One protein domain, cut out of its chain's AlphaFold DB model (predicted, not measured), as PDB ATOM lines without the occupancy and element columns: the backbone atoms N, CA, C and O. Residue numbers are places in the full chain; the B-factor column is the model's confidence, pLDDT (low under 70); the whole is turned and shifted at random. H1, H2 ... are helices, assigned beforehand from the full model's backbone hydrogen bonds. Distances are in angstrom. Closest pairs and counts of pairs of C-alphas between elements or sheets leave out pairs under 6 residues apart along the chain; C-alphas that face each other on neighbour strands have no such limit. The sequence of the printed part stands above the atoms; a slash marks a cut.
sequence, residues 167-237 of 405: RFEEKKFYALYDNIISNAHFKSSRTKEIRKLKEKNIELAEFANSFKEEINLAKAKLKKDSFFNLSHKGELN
ATOM      1  N   ARG A 167     159.534 179.911 203.108       94.62
ATOM      2  CA  ARG A 167     159.264 181.333 202.868       94.62
ATOM      3  C   ARG A 167     160.560 182.106 202.656       94.62
ATOM      4  O   ARG A 167     161.599 181.750 203.196       94.62
ATOM      5  N   PHE A 168     160.455 183.221 201.943       94.94
ATOM      6  CA  PHE A 168     161.538 184.186 201.869       94.94
ATOM      7  C   PHE A 168     161.688 184.919 203.208       94.94
ATOM      8  O   PHE A 168     160.784 185.640 203.641       94.94
ATOM      9  N   GLU A 169     162.823 184.731 203.875       92.12
ATOM     10  CA  GLU A 169     163.133 185.399 205.137       92.12
ATOM     11  C   GLU A 169     164.001 186.630 204.886       92.12
ATOM     12  O   GLU A 169     165.220 186.588 205.008       92.12
ATOM     13  N   GLU A 170     163.339 187.748 204.574       91.19
ATOM     14  CA  GLU A 170     163.977 188.997 204.136       91.19
ATOM     15  C   GLU A 170     165.142 189.438 205.043       91.19
ATOM     16  O   GLU A 170     166.204 189.799 204.545       91.19
ATOM     17  N   LYS A 171     164.994 189.341 206.377       89.88
ATOM     18  CA  LYS A 171     166.101 189.651 207.296       89.88
ATOM     19  C   LYS A 171     167.296 188.722 207.069       89.88
ATOM     20  O   LYS A 171     168.404 189.225 206.968       89.88
ATOM     21  N   LYS A 172     167.077 187.400 207.063       90.50
ATOM     22  CA  LYS A 172     168.165 186.418 206.943       90.50
ATOM     23  C   LYS A 172     168.898 186.600 205.616       90.50
ATOM     24  O   LYS A 172     170.115 186.597 205.618       90.50
ATOM     25  N   PHE A 173     168.155 186.836 204.535       93.38
ATOM     26  CA  PHE A 173     168.720 187.064 203.209       93.38
ATOM     27  C   PHE A 173     169.609 188.316 203.166       93.38
ATOM     28  O   PHE A 173     170.792 188.221 202.868       93.38
ATOM     29  N   TYR A 174     169.077 189.492 203.522       93.75
ATOM     30  CA  TYR A 174     169.848 190.739 203.422       93.75
ATOM     31  C   TYR A 174     170.950 190.871 204.481       93.75
ATOM     32  O   TYR A 174     171.926 191.577 204.247       93.75
ATOM     33  N   ALA A 175     170.840 190.178 205.618       92.38
ATOM     34  CA  ALA A 175     171.891 190.147 206.636       92.38
ATOM     35  C   ALA A 175     173.201 189.504 206.144       92.38
ATOM     36  O   ALA A 175     174.239 189.762 206.745       92.38
ATOM     37  N   LEU A 176     173.168 188.708 205.066       91.12
ATOM     38  CA  LEU A 176     174.371 188.153 204.428       91.12
ATOM     39  C   LEU A 176     175.197 189.218 203.693       91.12
ATOM     40  O   LEU A 176     176.389 189.029 203.478       91.12
ATOM     41  N   TYR A 177     174.562 190.327 203.310       91.19
ATOM     42  CA  TYR A 177     175.156 191.368 202.471       91.19
ATOM     43  C   TYR A 177     175.345 192.698 203.211       91.19
ATOM     44  O   TYR A 177     176.024 193.587 202.703       91.19
ATOM     45  N   ASP A 178     174.743 192.857 204.395       91.12
ATOM     46  CA  ASP A 178     174.800 194.096 205.168       91.12
ATOM     47  C   ASP A 178     174.727 193.852 206.692       91.12
ATOM     48  O   ASP A 178     173.731 193.368 207.250       91.12
ATOM     49  N   ASN A 179     175.793 194.258 207.390       90.12
ATOM     50  CA  ASN A 179     175.933 194.109 208.842       90.12
ATOM     51  C   ASN A 179     174.947 194.977 209.646       90.12
ATOM     52  O   ASN A 179     174.567 194.603 210.759       90.12
ATOM     53  N   ILE A 180     174.501 196.120 209.111       89.50
ATOM     54  CA  ILE A 180     173.507 196.989 209.760       89.50
ATOM     55  C   ILE A 180     172.165 196.253 209.814       89.50
ATOM     56  O   ILE A 180     171.507 196.231 210.856       89.50
ATOM     57  N   ILE A 181     171.778 195.586 208.724       87.62
ATOM     58  CA  ILE A 181     170.553 194.774 208.667       87.62
ATOM     59  C   ILE A 181     170.651 193.552 209.590       87.62
ATOM     60  O   ILE A 181     169.670 193.221 210.271       87.62
ATOM     61  N   SER A 182     171.821 192.911 209.660       85.12
ATOM     62  CA  SER A 182     172.079 191.790 210.575       85.12
ATOM     63  C   SER A 182     171.804 192.178 212.039       85.12
ATOM     64  O   SER A 182     170.979 191.548 212.722       85.12
ATOM     65  N   ASN A 183     172.363 193.316 212.466       86.31
ATOM     66  CA  ASN A 183     172.241 193.855 213.825       86.31
ATOM     67  C   ASN A 183     170.909 194.584 214.097       86.31
ATOM     68  O   ASN A 183     170.599 194.931 215.238       86.31
ATOM     69  N   ALA A 184     170.066 194.803 213.083       81.81
ATOM     70  CA  ALA A 184     168.785 195.477 213.265       81.81
ATOM     71  C   ALA A 184     167.776 194.593 214.026       81.81
ATOM     72  O   ALA A 184     167.251 193.590 213.514       81.81
ATOM     73  N   HIS A 185     167.452 195.000 215.257       77.25
ATOM     74  CA  HIS A 185     166.461 194.327 216.104       77.25
ATOM     75  C   HIS A 185     165.017 194.747 215.786       77.25
ATOM     76  O   HIS A 185     164.113 193.909 215.779       77.25
ATOM     77  N   PHE A 186     164.784 196.026 215.474       80.25
ATOM     78  CA  PHE A 186     163.442 196.553 215.215       80.25
ATOM     79  C   PHE A 186     163.027 196.400 213.748       80.25
ATOM     80  O   PHE A 186     163.789 196.715 212.834       80.25
ATOM     81  N   LYS A 187     161.780 195.962 213.520       80.88
ATOM     82  CA  LYS A 187     161.232 195.749 212.170       80.88
ATOM     83  C   LYS A 187     161.217 197.036 211.338       80.88
ATOM     84  O   LYS A 187     161.619 196.989 210.186       80.88
ATOM     85  N   SER A 188     160.795 198.163 211.915       80.56
ATOM     86  CA  SER A 188     160.720 199.456 211.219       80.56
ATOM     87  C   SER A 188     162.091 199.937 210.734       80.56
ATOM     88  O   SER A 188     162.242 200.254 209.555       80.56
ATOM     89  N   SER A 189     163.100 199.919 211.611       81.12
ATOM     90  CA  SER A 189     164.481 200.269 211.257       81.12
ATOM     91  C   SER A 189     165.024 199.340 210.172       81.12
ATOM     92  O   SER A 189     165.544 199.808 209.166       81.12
ATOM     93  N   ARG A 190     164.810 198.026 210.321       87.19
ATOM     94  CA  ARG A 190     165.226 197.025 209.333       87.19
ATOM     95  C   ARG A 190     164.613 197.273 207.952       87.19
ATOM     96  O   ARG A 190     165.326 197.224 206.958       87.19
ATOM     97  N   THR A 191     163.312 197.555 207.877       88.94
ATOM     98  CA  THR A 191     162.630 197.826 206.600       88.94
ATOM     99  C   THR A 191     163.195 199.065 205.904       88.94
ATOM    100  O   THR A 191     163.363 199.050 204.687       88.94
ATOM    101  N   LYS A 192     163.538 200.117 206.659       89.62
ATOM    102  CA  LYS A 192     164.160 201.326 206.100       89.62
ATOM    103  C   LYS A 192     165.542 201.035 205.509       89.62
ATOM    104  O   LYS A 192     165.812 201.479 204.398       89.62
ATOM    105  N   GLU A 193     166.385 200.293 206.224       90.75
ATOM    106  CA  GLU A 193     167.736 199.961 205.750       90.75
ATOM    107  C   GLU A 193     167.711 199.011 204.547       90.75
ATOM    108  O   GLU A 193     168.414 199.255 203.574       90.75
ATOM    109  N   ILE A 194     166.816 198.015 204.527       91.44
ATOM    110  CA  ILE A 194     166.617 197.162 203.342       91.44
ATOM    111  C   ILE A 194     166.213 197.997 202.121       91.44
ATOM    112  O   ILE A 194     166.702 197.746 201.023       91.44
ATOM    113  N   ARG A 195     165.331 198.993 202.288       92.75
ATOM    114  CA  ARG A 195     164.919 199.863 201.176       92.75
ATOM    115  C   ARG A 195     166.107 200.634 200.601       92.75
ATOM    116  O   ARG A 195     166.305 200.604 199.395       92.75
ATOM    117  N   LYS A 196     166.922 201.249 201.462       93.31
ATOM    118  CA  LYS A 196     168.143 201.948 201.033       93.31
ATOM    119  C   LYS A 196     169.130 201.007 200.347       93.31
ATOM    120  O   LYS A 196     169.736 201.384 199.354       93.31
ATOM    121  N   LEU A 197     169.294 199.787 200.869       92.88
ATOM    122  CA  LEU A 197     170.190 198.795 200.278       92.88
ATOM    123  C   LEU A 197     169.726 198.398 198.872       92.88
ATOM    124  O   LEU A 197     170.549 198.352 197.966       92.88
ATOM    125  N   LYS A 198     168.419 198.180 198.679       94.25
ATOM    126  CA  LYS A 198     167.825 197.905 197.361       94.25
ATOM    127  C   LYS A 198     168.019 199.069 196.383       94.25
ATOM    128  O   LYS A 198     168.318 198.833 195.223       94.25
ATOM    129  N   GLU A 199     167.874 200.312 196.848       93.94
ATOM    130  CA  GLU A 199     168.107 201.517 196.033       93.94
ATOM    131  C   GLU A 199     169.591 201.685 195.657       93.94
ATOM    132  O   GLU A 199     169.904 202.148 194.566       93.94
ATOM    133  N   LYS A 200     170.510 201.288 196.548       95.56
ATOM    134  CA  LYS A 200     171.961 201.373 196.330       95.56
ATOM    135  C   LYS A 200     172.508 200.238 195.458       95.56
ATOM    136  O   LYS A 200     173.485 200.444 194.747       95.56
ATOM    137  N   ASN A 201     171.935 199.040 195.560       95.44
ATOM    138  CA  ASN A 201     172.391 197.842 194.860       95.44
ATOM    139  C   ASN A 201     171.206 197.164 194.154       95.44
ATOM    140  O   ASN A 201     170.514 196.320 194.731       95.44
ATOM    141  N   ILE A 202     170.990 197.571 192.901       95.50
ATOM    142  CA  ILE A 202     169.882 197.112 192.057       95.50
ATOM    143  C   ILE A 202     170.026 195.619 191.740       95.50
ATOM    144  O   ILE A 202     169.059 194.878 191.888       95.50
ATOM    145  N   GLU A 203     171.236 195.152 191.420       95.69
ATOM    146  CA  GLU A 203     171.507 193.739 191.115       95.69
ATOM    147  C   GLU A 203     171.149 192.822 192.296       95.69
ATOM    148  O   GLU A 203     170.496 191.793 192.126       95.69
ATOM    149  N   LEU A 204     171.492 193.218 193.528       95.00
ATOM    150  CA  LEU A 204     171.099 192.475 194.729       95.00
ATOM    151  C   LEU A 204     169.576 192.471 194.929       95.00
ATOM    152  O   LEU A 204     169.013 191.491 195.424       95.00
ATOM    153  N   ALA A 205     168.895 193.566 194.585       95.25
ATOM    154  CA  ALA A 205     167.441 193.636 194.659       95.25
ATOM    155  C   ALA A 205     166.777 192.697 193.638       95.25
ATOM    156  O   ALA A 205     165.831 191.992 193.996       95.25
ATOM    157  N   GLU A 206     167.290 192.643 192.409       96.12
ATOM    158  CA  GLU A 206     166.840 191.726 191.358       96.12
ATOM    159  C   GLU A 206     167.092 190.265 191.739       96.12
ATOM    160  O   GLU A 206     166.169 189.449 191.692       96.12
ATOM    161  N   PHE A 207     168.291 189.949 192.233       95.12
ATOM    162  CA  PHE A 207     168.626 188.620 192.741       95.12
ATOM    163  C   PHE A 207     167.683 188.190 193.874       95.12
ATOM    164  O   PHE A 207     167.143 187.084 193.856       95.12
ATOM    165  N   ALA A 208     167.402 189.079 194.832       95.75
ATOM    166  CA  ALA A 208     166.455 188.803 195.912       95.75
ATOM    167  C   ALA A 208     165.025 188.553 195.409       95.75
ATOM    168  O   ALA A 208     164.308 187.726 195.978       95.75
ATOM    169  N   ASN A 209     164.595 189.272 194.368       96.31
ATOM    170  CA  ASN A 209     163.284 189.073 193.756       96.31
ATOM    171  C   ASN A 209     163.208 187.710 193.064       96.31
ATOM    172  O   ASN A 209     162.292 186.953 193.377       96.31
ATOM    173  N   SER A 210     164.202 187.354 192.245       96.19
ATOM    174  CA  SER A 210     164.296 186.026 191.621       96.19
ATOM    175  C   SER A 210     164.304 184.908 192.674       96.19
ATOM    176  O   SER A 210     163.517 183.966 192.608       96.19
ATOM    177  N   PHE A 211     165.094 185.062 193.740       96.00
ATOM    178  CA  PHE A 211     165.131 184.122 194.863       96.00
ATOM    179  C   PHE A 211     163.770 183.949 195.549       96.00
ATOM    180  O   PHE A 211     163.336 182.838 195.870       96.00
ATOM    181  N   LYS A 212     163.059 185.056 195.767       97.06
ATOM    182  CA  LYS A 212     161.711 185.046 196.337       97.06
ATOM    183  C   LYS A 212     160.695 184.400 195.390       97.06
ATOM    184  O   LYS A 212     159.789 183.717 195.875       97.06
ATOM    185  N   GLU A 213     160.809 184.626 194.087       97.62
ATOM    186  CA  GLU A 213     159.945 184.035 193.062       97.62
ATOM    187  C   GLU A 213     160.088 182.515 193.013       97.62
ATOM    188  O   GLU A 213     159.074 181.828 193.128       97.62
ATOM    189  N   GLU A 214     161.313 181.987 192.997       97.44
ATOM    190  CA  GLU A 214     161.568 180.539 193.029       97.44
ATOM    191  C   GLU A 214     160.952 179.869 194.265       97.44
ATOM    192  O   GLU A 214     160.222 178.880 194.162       97.44
ATOM    193  N   ILE A 215     161.111 180.477 195.449       97.25
ATOM    194  CA  ILE A 215     160.444 179.994 196.667       97.25
ATOM    195  C   ILE A 215     158.917 179.994 196.500       97.25
ATOM    196  O   ILE A 215     158.242 179.067 196.953       97.25
ATOM    197  N   ASN A 216     158.336 181.025 195.883       97.50
ATOM    198  CA  ASN A 216     156.890 181.089 195.676       97.50
ATOM    199  C   ASN A 216     156.401 180.026 194.686       97.50
ATOM    200  O   ASN A 216     155.359 179.416 194.943       97.50
ATOM    201  N   LEU A 217     157.153 179.762 193.615       97.50
ATOM    202  CA  LEU A 217     156.869 178.692 192.658       97.50
ATOM    203  C   LEU A 217     156.911 177.321 193.343       97.50
ATOM    204  O   LEU A 217     155.941 176.564 193.256       97.50
ATOM    205  N   ALA A 218     157.965 177.039 194.114       97.44
ATOM    206  CA  ALA A 218     158.086 175.814 194.901       97.44
ATOM    207  C   ALA A 218     156.907 175.632 195.873       97.44
ATOM    208  O   ALA A 218     156.290 174.568 195.929       97.44
ATOM    209  N   LYS A 219     156.518 176.691 196.597       97.25
ATOM    210  CA  LYS A 219     155.350 176.660 197.496       97.25
ATOM    211  C   LYS A 219     154.047 176.399 196.754       97.25
ATOM    212  O   LYS A 219     153.206 175.658 197.258       97.25
ATOM    213  N   ALA A 220     153.843 177.048 195.610       96.88
ATOM    214  CA  ALA A 220     152.636 176.882 194.810       96.88
ATOM    215  C   ALA A 220     152.516 175.443 194.295       96.88
ATOM    216  O   ALA A 220     151.425 174.875 194.351       96.88
ATOM    217  N   LYS A 221     153.636 174.848 193.869       96.38
ATOM    218  CA  LYS A 221     153.725 173.443 193.466       96.38
ATOM    219  C   LYS A 221     153.393 172.505 194.628       96.38
ATOM    220  O   LYS A 221     152.425 171.762 194.532       96.38
ATOM    221  N   LEU A 222     154.089 172.630 195.760       97.31
ATOM    222  CA  LEU A 222     153.860 171.814 196.964       97.31
ATOM    223  C   LEU A 222     152.414 171.874 197.475       97.31
ATOM    224  O   LEU A 222     151.876 170.879 197.942       97.31
ATOM    225  N   LYS A 223     151.759 173.038 197.382       96.56
ATOM    226  CA  LYS A 223     150.353 173.200 197.790       96.56
ATOM    227  C   LYS A 223     149.345 172.516 196.869       96.56
ATOM    228  O   LYS A 223     148.204 172.333 197.287       96.56
ATOM    229  N   LYS A 224     149.732 172.230 195.627       95.69
ATOM    230  CA  LYS A 224     148.907 171.530 194.633       95.69
ATOM    231  C   LYS A 224     149.268 170.048 194.526       95.69
ATOM    232  O   LYS A 224     148.512 169.294 193.925       95.69
ATOM    233  N   ASP A 225     150.404 169.650 195.088       95.75
ATOM    234  CA  ASP A 225     150.909 168.290 195.012       95.75
ATOM    235  C   ASP A 225     150.130 167.361 195.954       95.75
ATOM    236  O   ASP A 225     150.184 167.476 197.184       95.75
ATOM    237  N   SER A 226     149.401 166.412 195.363       96.06
ATOM    238  CA  SER A 226     148.625 165.414 196.098       96.06
ATOM    239  C   SER A 226     149.513 164.481 196.928       96.06
ATOM    240  O   SER A 226     149.048 163.948 197.942       96.06
ATOM    241  N   PHE A 227     150.796 164.338 196.574       97.25
ATOM    242  CA  PHE A 227     151.764 163.581 197.358       97.25
ATOM    243  C   PHE A 227     151.980 164.184 198.749       97.25
ATOM    244  O   PHE A 227     152.272 163.437 199.672       97.25
ATOM    245  N   PHE A 228     151.746 165.480 198.966       97.69
ATOM    246  CA  PHE A 228     151.900 166.132 200.277       97.69
ATOM    247  C   PHE A 228     150.558 166.470 200.954       97.69
ATOM    248  O   PHE A 228     150.470 167.371 201.797       97.69
ATOM    249  N   ASN A 229     149.468 165.790 200.565       97.12
ATOM    250  CA  ASN A 229     148.094 166.119 200.981       97.12
ATOM    251  C   ASN A 229     147.820 166.148 202.493       97.12
ATOM    252  O   ASN A 229     146.834 166.764 202.909       97.12
ATOM    253  N   LEU A 230     148.677 165.546 203.322       97.44
ATOM    254  CA  LEU A 230     148.517 165.552 204.775       97.44
ATOM    255  C   LEU A 230     149.176 166.772 205.430       97.44
ATOM    256  O   LEU A 230     148.809 167.140 206.547       97.44
ATOM    257  N   SER A 231     150.119 167.410 204.735       97.31
ATOM    258  CA  SER A 231     151.047 168.399 205.294       97.31
ATOM    259  C   SER A 231     151.087 169.735 204.538       97.31
ATOM    260  O   SER A 231     151.631 170.711 205.054       97.31
ATOM    261  N   HIS A 232     150.462 169.842 203.358       94.19
ATOM    262  CA  HIS A 232     150.495 171.067 202.547       94.19
ATOM    263  C   HIS A 232     149.403 172.112 202.882       94.19
ATOM    264  O   HIS A 232     149.248 173.116 202.172       94.19
ATOM    265  N   LYS A 233     148.609 171.909 203.947       87.69
ATOM    266  CA  LYS A 233     147.568 172.865 204.375       87.69
ATOM    267  C   LYS A 233     148.166 174.000 205.212       87.69
ATOM    268  O   LYS A 233     148.856 173.772 206.196       87.69
ATOM    269  N   GLY A 234     147.833 175.246 204.863       87.44
ATOM    270  CA  GLY A 234     148.279 176.430 205.605       87.44
ATOM    271  C   GLY A 234     149.717 176.857 205.285       87.44
ATOM    272  O   GLY A 234     150.071 177.049 204.115       87.44
ATOM    273  N   GLU A 235     150.512 177.106 206.329       90.31
ATOM    274  CA  GLU A 235     151.937 177.436 206.217       90.31
ATOM    275  C   GLU A 235     152.761 176.148 206.094       90.31
ATOM    276  O   GLU A 235     152.650 175.257 206.934       90.31
ATOM    277  N   LEU A 236     153.589 176.057 205.049       96.00
ATOM    278  CA  LEU A 236     154.392 174.870 204.764       96.00
ATOM    279  C   LEU A 236     155.583 174.785 205.720       96.00
ATOM    280  O   LEU A 236     156.449 175.665 205.720       96.00
ATOM    281  N   ASN A 237     155.627 173.709 206.501       97.06
ATOM    282  CA  ASN A 237     156.740 173.379 207.380       97.06
ATOM    283  C   ASN A 237     157.493 172.176 206.803       97.06
ATOM    284  O   ASN A 237     156.873 171.151 206.519       97.06
TER     285      ASN A 237
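AT A GLANCE: This is residues 167 to 237 of the 405 residues of the protein "Type II restriction enzyme, methylase subunits" of Cyclobacterium qasimii M12-11B (UniProt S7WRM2). What shape appears? H3 and the long H4 make an open V, with short H1 near both arms, H2 packed on H3, and residues 225 to 237 folding back beyond H4. What makes it? The printed part has 71 residues, with four named helices, H1 to H4, and no named strand: all helix. It is loose, radius of gyration of the C-alphas 15.2 A, spanning 42 by 25 by 17 A.

HOW THE PARTS SIT: What touches? H1, residues 170 to 175, touches H2, residues 179 to 183; the closest C-alphas, Ala 175 and Ser 182, are 4.3 A apart. H2 touches residues 190 to 194 alone of H3, residues 187 to 200; the closest C-alphas, Ile 181 and Arg 190, are 5.8 A apart. How does H4, residues 202 to 224, stand? It is close to H3 but not clearly touching, at a steep tilt of 60 degrees, opposite ways; the closest C-alphas, Lys 198 and Ala 205, are 5.1 A apart. In H1, H2, H3 and H4 every O i to N i+4 pair is within hydrogen-bond range.

IN THESE COORDINATES: Where does H1 begin? C-alpha 170 is at (163.977, 188.997, 204.136). How long are H3 and H4? They measure 19.9 A and 33.2 A, and H4 ends with C-alpha 224 at (148.907, 171.530, 194.633).

THE WHOLE: What stands free? Residues 225 to 230. Any cut or low confidence? The printed part has no cut, and no printed residue is under 70.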